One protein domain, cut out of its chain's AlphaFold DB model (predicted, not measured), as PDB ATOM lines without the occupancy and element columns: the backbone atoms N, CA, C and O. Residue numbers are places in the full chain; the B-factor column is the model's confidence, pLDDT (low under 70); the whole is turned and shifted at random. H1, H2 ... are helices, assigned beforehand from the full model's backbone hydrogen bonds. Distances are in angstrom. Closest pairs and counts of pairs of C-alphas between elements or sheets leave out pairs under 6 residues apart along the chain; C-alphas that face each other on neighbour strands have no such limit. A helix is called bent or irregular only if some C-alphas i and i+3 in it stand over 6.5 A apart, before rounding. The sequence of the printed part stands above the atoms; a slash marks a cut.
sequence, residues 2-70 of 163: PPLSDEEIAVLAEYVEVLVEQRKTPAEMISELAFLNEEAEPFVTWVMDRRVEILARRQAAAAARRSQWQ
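What this domain is: This is residues 2 to 70 of the 163 residues of the protein "Hypothetical protein" of Alexandrium monilatum (UniProt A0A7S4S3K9). A long helix, H3, makes the longest axis; its last residues, 52 to 70, stick out as a bare arm from a small head where short H2 packs on residues 40 to 48 of H3 and H1 lies near both. Residues 5 to 11 also stick out. The printed part has 69 residues, with three named helices, H1, H2, H3, and no named strand: all helix. It is loose, with a radius of gyration of the C-alphas of 15.9 A, and spans 53 by 27 by 19 A.

How they stand to each other: H3, residues 34 to 70, has a kink of 77 degrees near residue 41 and is irregular: C-alphas 35 and 38 are 8.9 A apart. H2, residues 26 to 32, touches H3 at a steep tilt of 48 degrees, opposite ways; the closest C-alphas, of Ile 30 and Ala 40, are 5.4 A apart. H1, residues 6 to 21, is close to H2 but not clearly touching, the closest C-alphas being those of Leu 19 and Met 29, 6.8 A. H1 and H3 are near each other, with 6 pairs of C-alphas within 10 A. Every O i to N i+4 pair is within hydrogen-bond range in H1 and H2, and 28 of 33 in H3.

Where its parts are: H3 measures 50.0 A and ends at C-alpha 70 (24.236, 27.627, 139.771). H1 measures 22.6 A from C-alpha 6 (42.568, 49.171, 103.541); H2 measures 9.8 A.

The domain as a whole: The C-alphas farthest apart, Pro 2 and Gln 70, are 54.9 A apart. The printed part has no cut, both links are tight, and no printed residue is under 70 in pLDDT.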
ATOM      1  N   PRO A   2      44.414  45.240  91.054       78.75
ATOM      2  CA  PRO A   2      45.098  45.580  92.295       78.75
ATOM      3  C   PRO A   2      44.250  45.116  93.495       78.75
ATOM      4  O   PRO A   2      43.025  45.102  93.387       78.75
ATOM      5  N   PRO A   3      44.873  44.703  94.614       87.19
ATOM      6  CA  PRO A   3      44.127  44.429  95.836       87.19
ATOM      7  C   PRO A   3      43.421  45.708  96.308       87.19
ATOM      8  O   PRO A   3      43.962  46.801  96.129       87.19
ATOM      9  N   LEU A   4      42.239  45.551  96.910       87.88
ATOM     10  CA  LEU A   4      41.509  46.652  97.544       87.88
ATOM     11  C   LEU A   4      42.397  47.345  98.586       87.88
ATOM     12  O   LEU A   4      43.153  46.675  99.298       87.88
ATOM     13  N   SER A   5      42.304  48.671  98.676       96.25
ATOM     14  CA  SER A   5      42.980  49.424  99.733       96.25
ATOM     15  C   SER A   5      42.345  49.136 101.098       96.25
ATOM     16  O   SER A   5      41.189  48.715 101.188       96.25
ATOM     17  N   ASP A   6      43.084  49.375 102.182       95.56
ATOM     18  CA  ASP A   6      42.568  49.171 103.541       95.56
ATOM     19  C   ASP A   6      41.315  50.028 103.807       95.56
ATOM     20  O   ASP A   6      40.388  49.593 104.493       95.56
ATOM     21  N   GLU A   7      41.248  51.227 103.221       97.25
ATOM     22  CA  GLU A   7      40.079  52.104 103.290       97.25
ATOM     23  C   GLU A   7      38.877  51.518 102.540       97.25
ATOM     24  O   GLU A   7      37.764  51.534 103.064       97.25
ATOM     25  N   GLU A   8      39.080  50.966 101.341       95.06
ATOM     26  CA  GLU A   8      38.013  50.314 100.569       95.06
ATOM     27  C   GLU A   8      37.467  49.084 101.304       95.06
ATOM     28  O   GLU A   8      36.253  48.874 101.354       95.06
ATOM     29  N   ILE A   9      38.350  48.305 101.935       95.38
ATOM     30  CA  ILE A   9      37.970  47.156 102.763       95.38
ATOM     31  C   ILE A   9      37.132  47.608 103.965       95.38
ATOM     32  O   ILE A   9      36.117  46.978 104.273       95.38
ATOM     33  N   ALA A  10      37.522  48.696 104.636       97.06
ATOM     34  CA  ALA A  10      36.772  49.240 105.766       97.06
ATOM     35  C   ALA A  10      35.370  49.708 105.346       97.06
ATOM     36  O   ALA A  10      34.382  49.330 105.977       97.06
ATOM     37  N   VAL A  11      35.268  50.447 104.236       97.19
ATOM     38  CA  VAL A  11      33.981  50.906 103.688       97.19
ATOM     39  C   VAL A  11      33.091  49.724 103.300       97.19
ATOM     40  O   VAL A  11      31.898  49.723 103.605       97.19
ATOM     41  N   LEU A  12      33.655  48.686 102.674       96.50
ATOM     42  CA  LEU A  12      32.915  47.470 102.340       96.50
ATOM     43  C   LEU A  12      32.391  46.765 103.599       96.50
ATOM     44  O   LEU A  12      31.244  46.318 103.620       96.50
ATOM     45  N   ALA A  13      33.203  46.680 104.654       97.25
ATOM     46  CA  ALA A  13      32.800  46.065 105.915       97.25
ATOM     47  C   ALA A  13      31.647  46.825 106.591       97.25
ATOM     48  O   ALA A  13      30.665  46.197 106.989       97.25
ATOM     49  N   GLU A  14      31.728  48.158 106.663       98.12
ATOM     50  CA  GLU A  14      30.653  49.013 107.190       98.12
ATOM     51  C   GLU A  14      29.370  48.874 106.364       98.12
ATOM     52  O   GLU A  14      28.270  48.746 106.904       98.12
ATOM     53  N   TYR A  15      29.496  48.836 105.038       98.12
ATOM     54  CA  TYR A  15      28.349  48.654 104.161       98.12
ATOM     55  C   TYR A  15      27.656  47.306 104.402       98.12
ATOM     56  O   TYR A  15      26.437  47.251 104.578       98.12
ATOM     57  N   VAL A  16      28.423  46.215 104.489       97.75
ATOM     58  CA  VAL A  16      27.897  44.874 104.794       97.75
ATOM     59  C   VAL A  16      27.235  44.834 106.172       97.75
ATOM     60  O   VAL A  16      26.189  44.199 106.322       97.75
ATOM     61  N   GLU A  17      27.800  45.521 107.168       97.81
ATOM     62  CA  GLU A  17      27.195  45.650 108.495       97.81
ATOM     63  C   GLU A  17      25.790  46.258 108.408       97.81
ATOM     64  O   GLU A  17      24.839  45.669 108.933       97.81
ATOM     65  N   VAL A  18      25.628  47.351 107.655       98.38
ATOM     66  CA  VAL A  18      24.324  47.993 107.427       98.38
ATOM     67  C   VAL A  18      23.340  47.043 106.736       98.38
ATOM     68  O   VAL A  18      22.178  46.963 107.143       98.38
ATOM     69  N   LEU A  19      23.773  46.277 105.726       98.12
ATOM     70  CA  LEU A  19      22.895  45.311 105.049       98.12
ATOM     71  C   LEU A  19      22.390  44.217 106.008       98.12
ATOM     72  O   LEU A  19      21.213  43.837 105.968       98.12
ATOM     73  N   VAL A  20      23.263  43.729 106.896       97.19
ATOM     74  CA  VAL A  20      22.915  42.722 107.909       97.19
ATOM     75  C   VAL A  20      21.996  43.307 108.985       97.19
ATOM     76  O   VAL A  20      21.052  42.629 109.410       97.19
ATOM     77  N   GLU A  21      22.234  44.547 109.418       96.94
ATOM     78  CA  GLU A  21      21.398  45.253 110.397       96.94
ATOM     79  C   GLU A  21      19.978  45.483 109.866       96.94
ATOM     80  O   GLU A  21      18.997  45.199 110.560       96.94
ATOM     81  N   GLN A  22      19.863  45.874 108.594       97.94
ATOM     82  CA  GLN A  22      18.590  46.007 107.881       97.94
ATOM     83  C   GLN A  22      17.889  44.664 107.622       97.94
ATOM     84  O   GLN A  22      16.755  44.646 107.147       97.94
ATOM     85  N   ARG A  23      18.530  43.534 107.958       96.81
ATOM     86  CA  ARG A  23      18.026  42.170 107.736       96.81
ATOM     87  C   ARG A  23      17.666  41.896 106.275       96.81
ATOM     88  O   ARG A  23      16.709  41.162 106.023       96.81
ATOM     89  N   LYS A  24      18.436  42.450 105.334       98.00
ATOM     90  CA  LYS A  24      18.260  42.120 103.920       98.00
ATOM     91  C   LYS A  24      18.414  40.616 103.705       98.00
ATOM     92  O   LYS A  24      19.187  39.935 104.386       98.00
ATOM     93  N   THR A  25      17.634  40.091 102.772       98.19
ATOM     94  CA  THR A  25      17.731  38.696 102.346       98.19
ATOM     95  C   THR A  25      19.042  38.467 101.582       98.19
ATOM     96  O   THR A  25      19.595  39.413 101.019       98.19
ATOM     97  N   PRO A  26      19.553  37.223 101.507       97.81
ATOM     98  CA  PRO A  26      20.774  36.935 100.753       97.81
ATOM     99  C   PRO A  26      20.695  37.390  99.290       97.81
ATOM    100  O   PRO A  26      21.652  37.955  98.780       97.81
ATOM    101  N   ALA A  27      19.538  37.224  98.642       98.06
ATOM    102  CA  ALA A  27      19.322  37.669  97.266       98.06
ATOM    103  C   ALA A  27      19.434  39.196  97.117       98.06
ATOM    104  O   ALA A  27      20.071  39.680  96.185       98.06
ATOM    105  N   GLU A  28      18.865  39.959  98.054       98.19
ATOM    106  CA  GLU A  28      19.006  41.420  98.071       98.19
ATOM    107  C   GLU A  28      20.457  41.831  98.326       98.19
ATOM    108  O   GLU A  28      20.963  42.715  97.647       98.19
ATOM    109  N   MET A  29      21.163  41.169  99.248       98.19
ATOM    110  CA  MET A  29      22.577  41.460  99.505       98.19
ATOM    111  C   MET A  29      23.463  41.177  98.290       98.19
ATOM    112  O   MET A  29      24.342  41.978  97.995       98.19
ATOM    113  N   ILE A  30      23.214  40.083  97.565       98.06
ATOM    114  CA  ILE A  30      23.921  39.766  96.315       98.06
ATOM    115  C   ILE A  30      23.651  40.849  95.265       98.06
ATOM    116  O   ILE A  30      24.583  41.300  94.605       98.06
ATOM    117  N   SER A  31      22.400  41.308  95.138       97.94
ATOM    118  CA  SER A  31      22.054  42.385  94.205       97.94
ATOM    119  C   SER A  31      22.732  43.713  94.554       97.94
ATOM    120  O   SER A  31      23.116  44.447  93.649       97.94
ATOM    121  N   GLU A  32      22.859  44.046  95.836       97.81
ATOM    122  CA  GLU A  32      23.523  45.275  96.302       97.81
ATOM    123  C   GLU A  32      25.045  45.200  96.118       97.81
ATOM    124  O   GLU A  32      25.694  46.175  95.749       97.81
ATOM    125  N   LEU A  33      25.614  44.012  96.321       97.12
ATOM    126  CA  LEU A  33      27.036  43.726  96.145       97.12
ATOM    127  C   LEU A  33      27.382  43.294  94.715       97.12
ATOM    128  O   LEU A  33      28.456  42.742  94.489       97.12
ATOM    129  N   ALA A  34      26.519  43.572  93.733       95.81
ATOM    130  CA  ALA A  34      26.740  43.191  92.337       95.81
ATOM    131  C   ALA A  34      28.032  43.783  91.740       95.81
ATOM    132  O   ALA A  34      28.552  43.255  90.761       95.81
ATOM    133  N   PHE A  35      28.591  44.841  92.342       94.50
ATOM    134  CA  PHE A  35      29.896  45.394  91.964       94.50
ATOM    135  C   PHE A  35      31.080  44.456  92.269       94.50
ATOM    136  O   PHE A  35      32.140  44.628  91.677       94.50
ATOM    137  N   LEU A  36      30.905  43.453  93.141       92.75
ATOM    138  CA  LEU A  36      31.863  42.357  93.356       92.75
ATOM    139  C   LEU A  36      31.769  41.269  92.267       92.75
ATOM    140  O   LEU A  36      32.465  40.259  92.332       92.75
ATOM    141  N   ASN A  37      30.913  41.463  91.255       93.25
ATOM    142  CA  ASN A  37      30.713  40.546  90.137       93.25
ATOM    143  C   ASN A  37      30.404  39.113  90.621       93.25
ATOM    144  O   ASN A  37      29.498  38.901  91.429       93.25
ATOM    145  N   GLU A  38      31.154  38.123  90.135       93.62
ATOM    146  CA  GLU A  38      30.985  36.701  90.454       93.62
ATOM    147  C   GLU A  38      31.324  36.363  91.920       93.62
ATOM    148  O   GLU A  38      30.946  35.299  92.410       93.62
ATOM    149  N   GLU A  39      31.990  37.264  92.655       95.94
ATOM    150  CA  GLU A  39      32.364  37.040  94.058       95.94
ATOM    151  C   GLU A  39      31.254  37.411  95.056       95.94
ATOM    152  O   GLU A  39      31.331  37.040  96.229       95.94
ATOM    153  N   ALA A  40      30.188  38.086  94.611       96.50
ATOM    154  CA  ALA A  40      29.110  38.539  95.490       96.50
ATOM    155  C   ALA A  40      28.399  37.373  96.205       96.50
ATOM    156  O   ALA A  40      28.194  37.408  97.418       96.50
ATOM    157  N   GLU A  41      28.053  36.313  95.474       97.75
ATOM    158  CA  GLU A  41      27.361  35.138  96.019       97.75
ATOM    159  C   GLU A  41      28.192  34.349  97.052       97.75
ATOM    160  O   GLU A  41      27.696  34.139  98.172       97.75
ATOM    161  N   PRO A  42      29.448  33.934  96.764       98.00
ATOM    162  CA  PRO A  42      30.262  33.236  97.758       98.00
ATOM    163  C   PRO A  42      30.573  34.124  98.969       98.00
ATOM    164  O   PRO A  42      30.573  33.631 100.100       98.00
ATOM    165  N   PHE A  43      30.767  35.431  98.767       97.44
ATOM    166  CA  PHE A  43      30.996  36.368  99.861       97.44
ATOM    167  C   PHE A  43      29.769  36.507 100.774       97.44
ATOM    168  O   PHE A  43      29.890  36.361 101.992       97.44
ATOM    169  N   VAL A  44      28.569  36.711 100.220       98.06
ATOM    170  CA  VAL A  44      27.328  36.809 101.012       98.06
ATOM    171  C   VAL A  44      27.053  35.514 101.772       98.06
ATOM    172  O   VAL A  44      26.686  35.561 102.950       98.06
ATOM    173  N   THR A  45      27.277  34.362 101.139       98.25
ATOM    174  CA  THR A  45      27.156  33.052 101.796       98.25
ATOM    175  C   THR A  45      28.083  32.965 103.011       98.25
ATOM    176  O   THR A  45      27.630  32.660 104.116       98.25
ATOM    177  N   TRP A  46      29.353  33.348 102.848       98.12
ATOM    178  CA  TRP A  46      30.323  33.385 103.942       98.12
ATOM    179  C   TRP A  46      29.909  34.331 105.082       98.12
ATOM    180  O   TRP A  46      30.014  33.966 106.257       98.12
ATOM    181  N   VAL A  47      29.385  35.523 104.767       97.88
ATOM    182  CA  VAL A  47      28.885  36.476 105.776       97.88
ATOM    183  C   VAL A  47      27.730  35.866 106.580       97.88
ATOM    184  O   VAL A  47      27.705  35.975 107.813       97.88
ATOM    185  N   MET A  48      26.781  35.203 105.913       97.50
ATOM    186  CA  MET A  48      25.631  34.575 106.572       97.50
ATOM    187  C   MET A  48      26.045  33.423 107.484       97.50
ATOM    188  O   MET A  48      25.613  33.372 108.640       97.50
ATOM    189  N   ASP A  49      26.934  32.552 107.013       97.69
ATOM    190  CA  ASP A  49      27.477  31.459 107.819       97.69
ATOM    191  C   ASP A  49      28.200  32.000 109.051       97.69
ATOM    192  O   ASP A  49      27.973  31.555 110.185       97.69
ATOM    193  N   ARG A  50      29.020  33.041 108.861       97.50
ATOM    194  CA  ARG A  50      29.767  33.642 109.960       97.50
ATOM    195  C   ARG A  50      28.852  34.285 110.996       97.50
ATOM    196  O   ARG A  50      29.114  34.188 112.199       97.50
ATOM    197  N   ARG A  51      27.755  34.904 110.560       95.25
ATOM    198  CA  ARG A  51      26.724  35.448 111.451       95.25
ATOM    199  C   ARG A  51      26.105  34.352 112.318       95.25
ATOM    200  O   ARG A  51      26.007  34.531 113.534       95.25
ATOM    201  N   VAL A  52      25.708  33.227 111.720       96.56
ATOM    202  CA  VAL A  52      25.135  32.080 112.449       96.56
ATOM    203  C   VAL A  52      26.127  31.555 113.483       96.56
ATOM    204  O   VAL A  52      25.773  31.364 114.649       96.56
ATOM    205  N   GLU A  53      27.390  31.403 113.093       97.44
ATOM    206  CA  GLU A  53      28.446  30.930 113.980       97.44
ATOM    207  C   GLU A  53      28.663  31.863 115.183       97.44
ATOM    208  O   GLU A  53      28.750  31.409 116.328       97.44
ATOM    209  N   ILE A  54      28.707  33.181 114.958       95.94
ATOM    210  CA  ILE A  54      28.850  34.174 116.032       95.94
ATOM    211  C   ILE A  54      27.672  34.090 117.007       95.94
ATOM    212  O   ILE A  54      27.875  34.128 118.225       95.94
ATOM    213  N   LEU A  55      26.445  33.956 116.499       95.50
ATOM    214  CA  LEU A  55      25.254  33.823 117.339       95.50
ATOM    215  C   LEU A  55      25.292  32.539 118.173       95.50
ATOM    216  O   LEU A  55      25.040  32.600 119.379       95.50
ATOM    217  N   ALA A  56      25.682  31.411 117.578       96.75
ATOM    218  CA  ALA A  56      25.837  30.146 118.291       96.75
ATOM    219  C   ALA A  56      26.864  30.259 119.431       96.75
ATOM    220  O   ALA A  56      26.587  29.872 120.569       96.75
ATOM    221  N   ARG A  57      28.024  30.881 119.173       96.38
ATOM    222  CA  ARG A  57      29.043  31.118 120.210       96.38
ATOM    223  C   ARG A  57      28.538  32.021 121.334       96.38
ATOM    224  O   ARG A  57      28.805  31.743 122.501       96.38
ATOM    225  N   ARG A  58      27.798  33.088 121.011       95.06
ATOM    226  CA  ARG A  58      27.209  33.994 122.016       95.06
ATOM    227  C   ARG A  58      26.208  33.262 122.910       95.06
ATOM    228  O   ARG A  58      26.233  33.442 124.126       95.06
ATOM    229  N   GLN A  59      25.371  32.404 122.329       94.94
ATOM    230  CA  GLN A  59      24.426  31.581 123.084       94.94
ATOM    231  C   GLN A  59      25.143  30.568 123.986       94.94
ATOM    232  O   GLN A  59      24.800  30.454 125.164       94.94
ATOM    233  N   ALA A  60      26.177  29.896 123.474       94.38
ATOM    234  CA  ALA A  60      26.998  28.979 124.260       94.38
ATOM    235  C   ALA A  60      27.688  29.694 125.437       94.38
ATOM    236  O   ALA A  60      27.637  29.218 126.570       94.38
ATOM    237  N   ALA A  61      28.259  30.881 125.206       94.88
ATOM    238  CA  ALA A  61      28.874  31.692 126.255       94.88
ATOM    239  C   ALA A  61      27.858  32.142 127.323       94.88
ATOM    240  O   ALA A  61      28.150  32.106 128.521       94.88
ATOM    241  N   ALA A  62      26.644  32.523 126.916       94.12
ATOM    242  CA  ALA A  62      25.569  32.870 127.843       94.12
ATOM    243  C   ALA A  62      25.087  31.660 128.668       94.12
ATOM    244  O   ALA A  62      24.773  31.799 129.851       94.12
ATOM    245  N   ALA A  63      25.041  30.463 128.074       92.19
ATOM    246  CA  ALA A  63      24.728  29.225 128.786       92.19
ATOM    247  C   ALA A  63      25.812  28.868 129.816       92.19
ATOM    248  O   ALA A  63      25.481  28.634 130.977       92.19
ATOM    249  N   ALA A  64      27.092  28.934 129.434       92.25
ATOM    250  CA  ALA A  64      28.215  28.662 130.332       92.25
ATOM    251  C   ALA A  64      28.218  29.584 131.563       92.25
ATOM    252  O   ALA A  64      28.396  29.122 132.691       92.25
ATOM    253  N   ARG A  65      27.932  30.880 131.370       90.69
ATOM    254  CA  ARG A  65      27.786  31.832 132.482       90.69
ATOM    255  C   ARG A  65      26.662  31.436 133.437       90.69
ATOM    256  O   ARG A  65      26.859  31.505 134.643       90.69
ATOM    257  N   ARG A  66      25.503  30.995 132.936       86.19
ATOM    258  CA  ARG A  66      24.381  30.561 133.793       86.19
ATOM    259  C   ARG A  66      24.738  29.348 134.656       86.19
ATOM    260  O   ARG A  66      24.391  29.336 135.833       86.19
ATOM    261  N   SER A  67      25.465  28.376 134.110       84.12
ATOM    262  CA  SER A  67      25.916  27.204 134.872       84.12
ATOM    263  C   SER A  67      26.908  27.564 135.984       84.12
ATOM    264  O   SER A  67      26.861  26.966 137.056       84.12
ATOM    265  N   GLN A  68      27.757  28.578 135.776       82.94
ATOM    266  CA  GLN A  68      28.695  29.057 136.797       82.94
ATOM    267  C   GLN A  68      27.978  29.621 138.036       82.94
ATOM    268  O   GLN A  68      28.389  29.338 139.159       82.94
ATOM    269  N   TRP A  69      26.881  30.365 137.854       74.31
ATOM    270  CA  TRP A  69      26.095  30.903 138.973       74.31
ATOM    271  C   TRP A  69      25.338  29.822 139.753       74.31
ATOM    272  O   TRP A  69      25.144  29.964 140.955       74.31
ATOM    273  N   GLN A  70      24.934  28.730 139.099       70.56
ATOM    274  CA  GLN A  70      24.236  27.627 139.771       70.56
ATOM    275  C   GLN A  70      25.188  26.704 140.547       70.56
ATOM    276  O   GLN A  70      24.800  26.165 141.579       70.56
TER     277      GLN A  70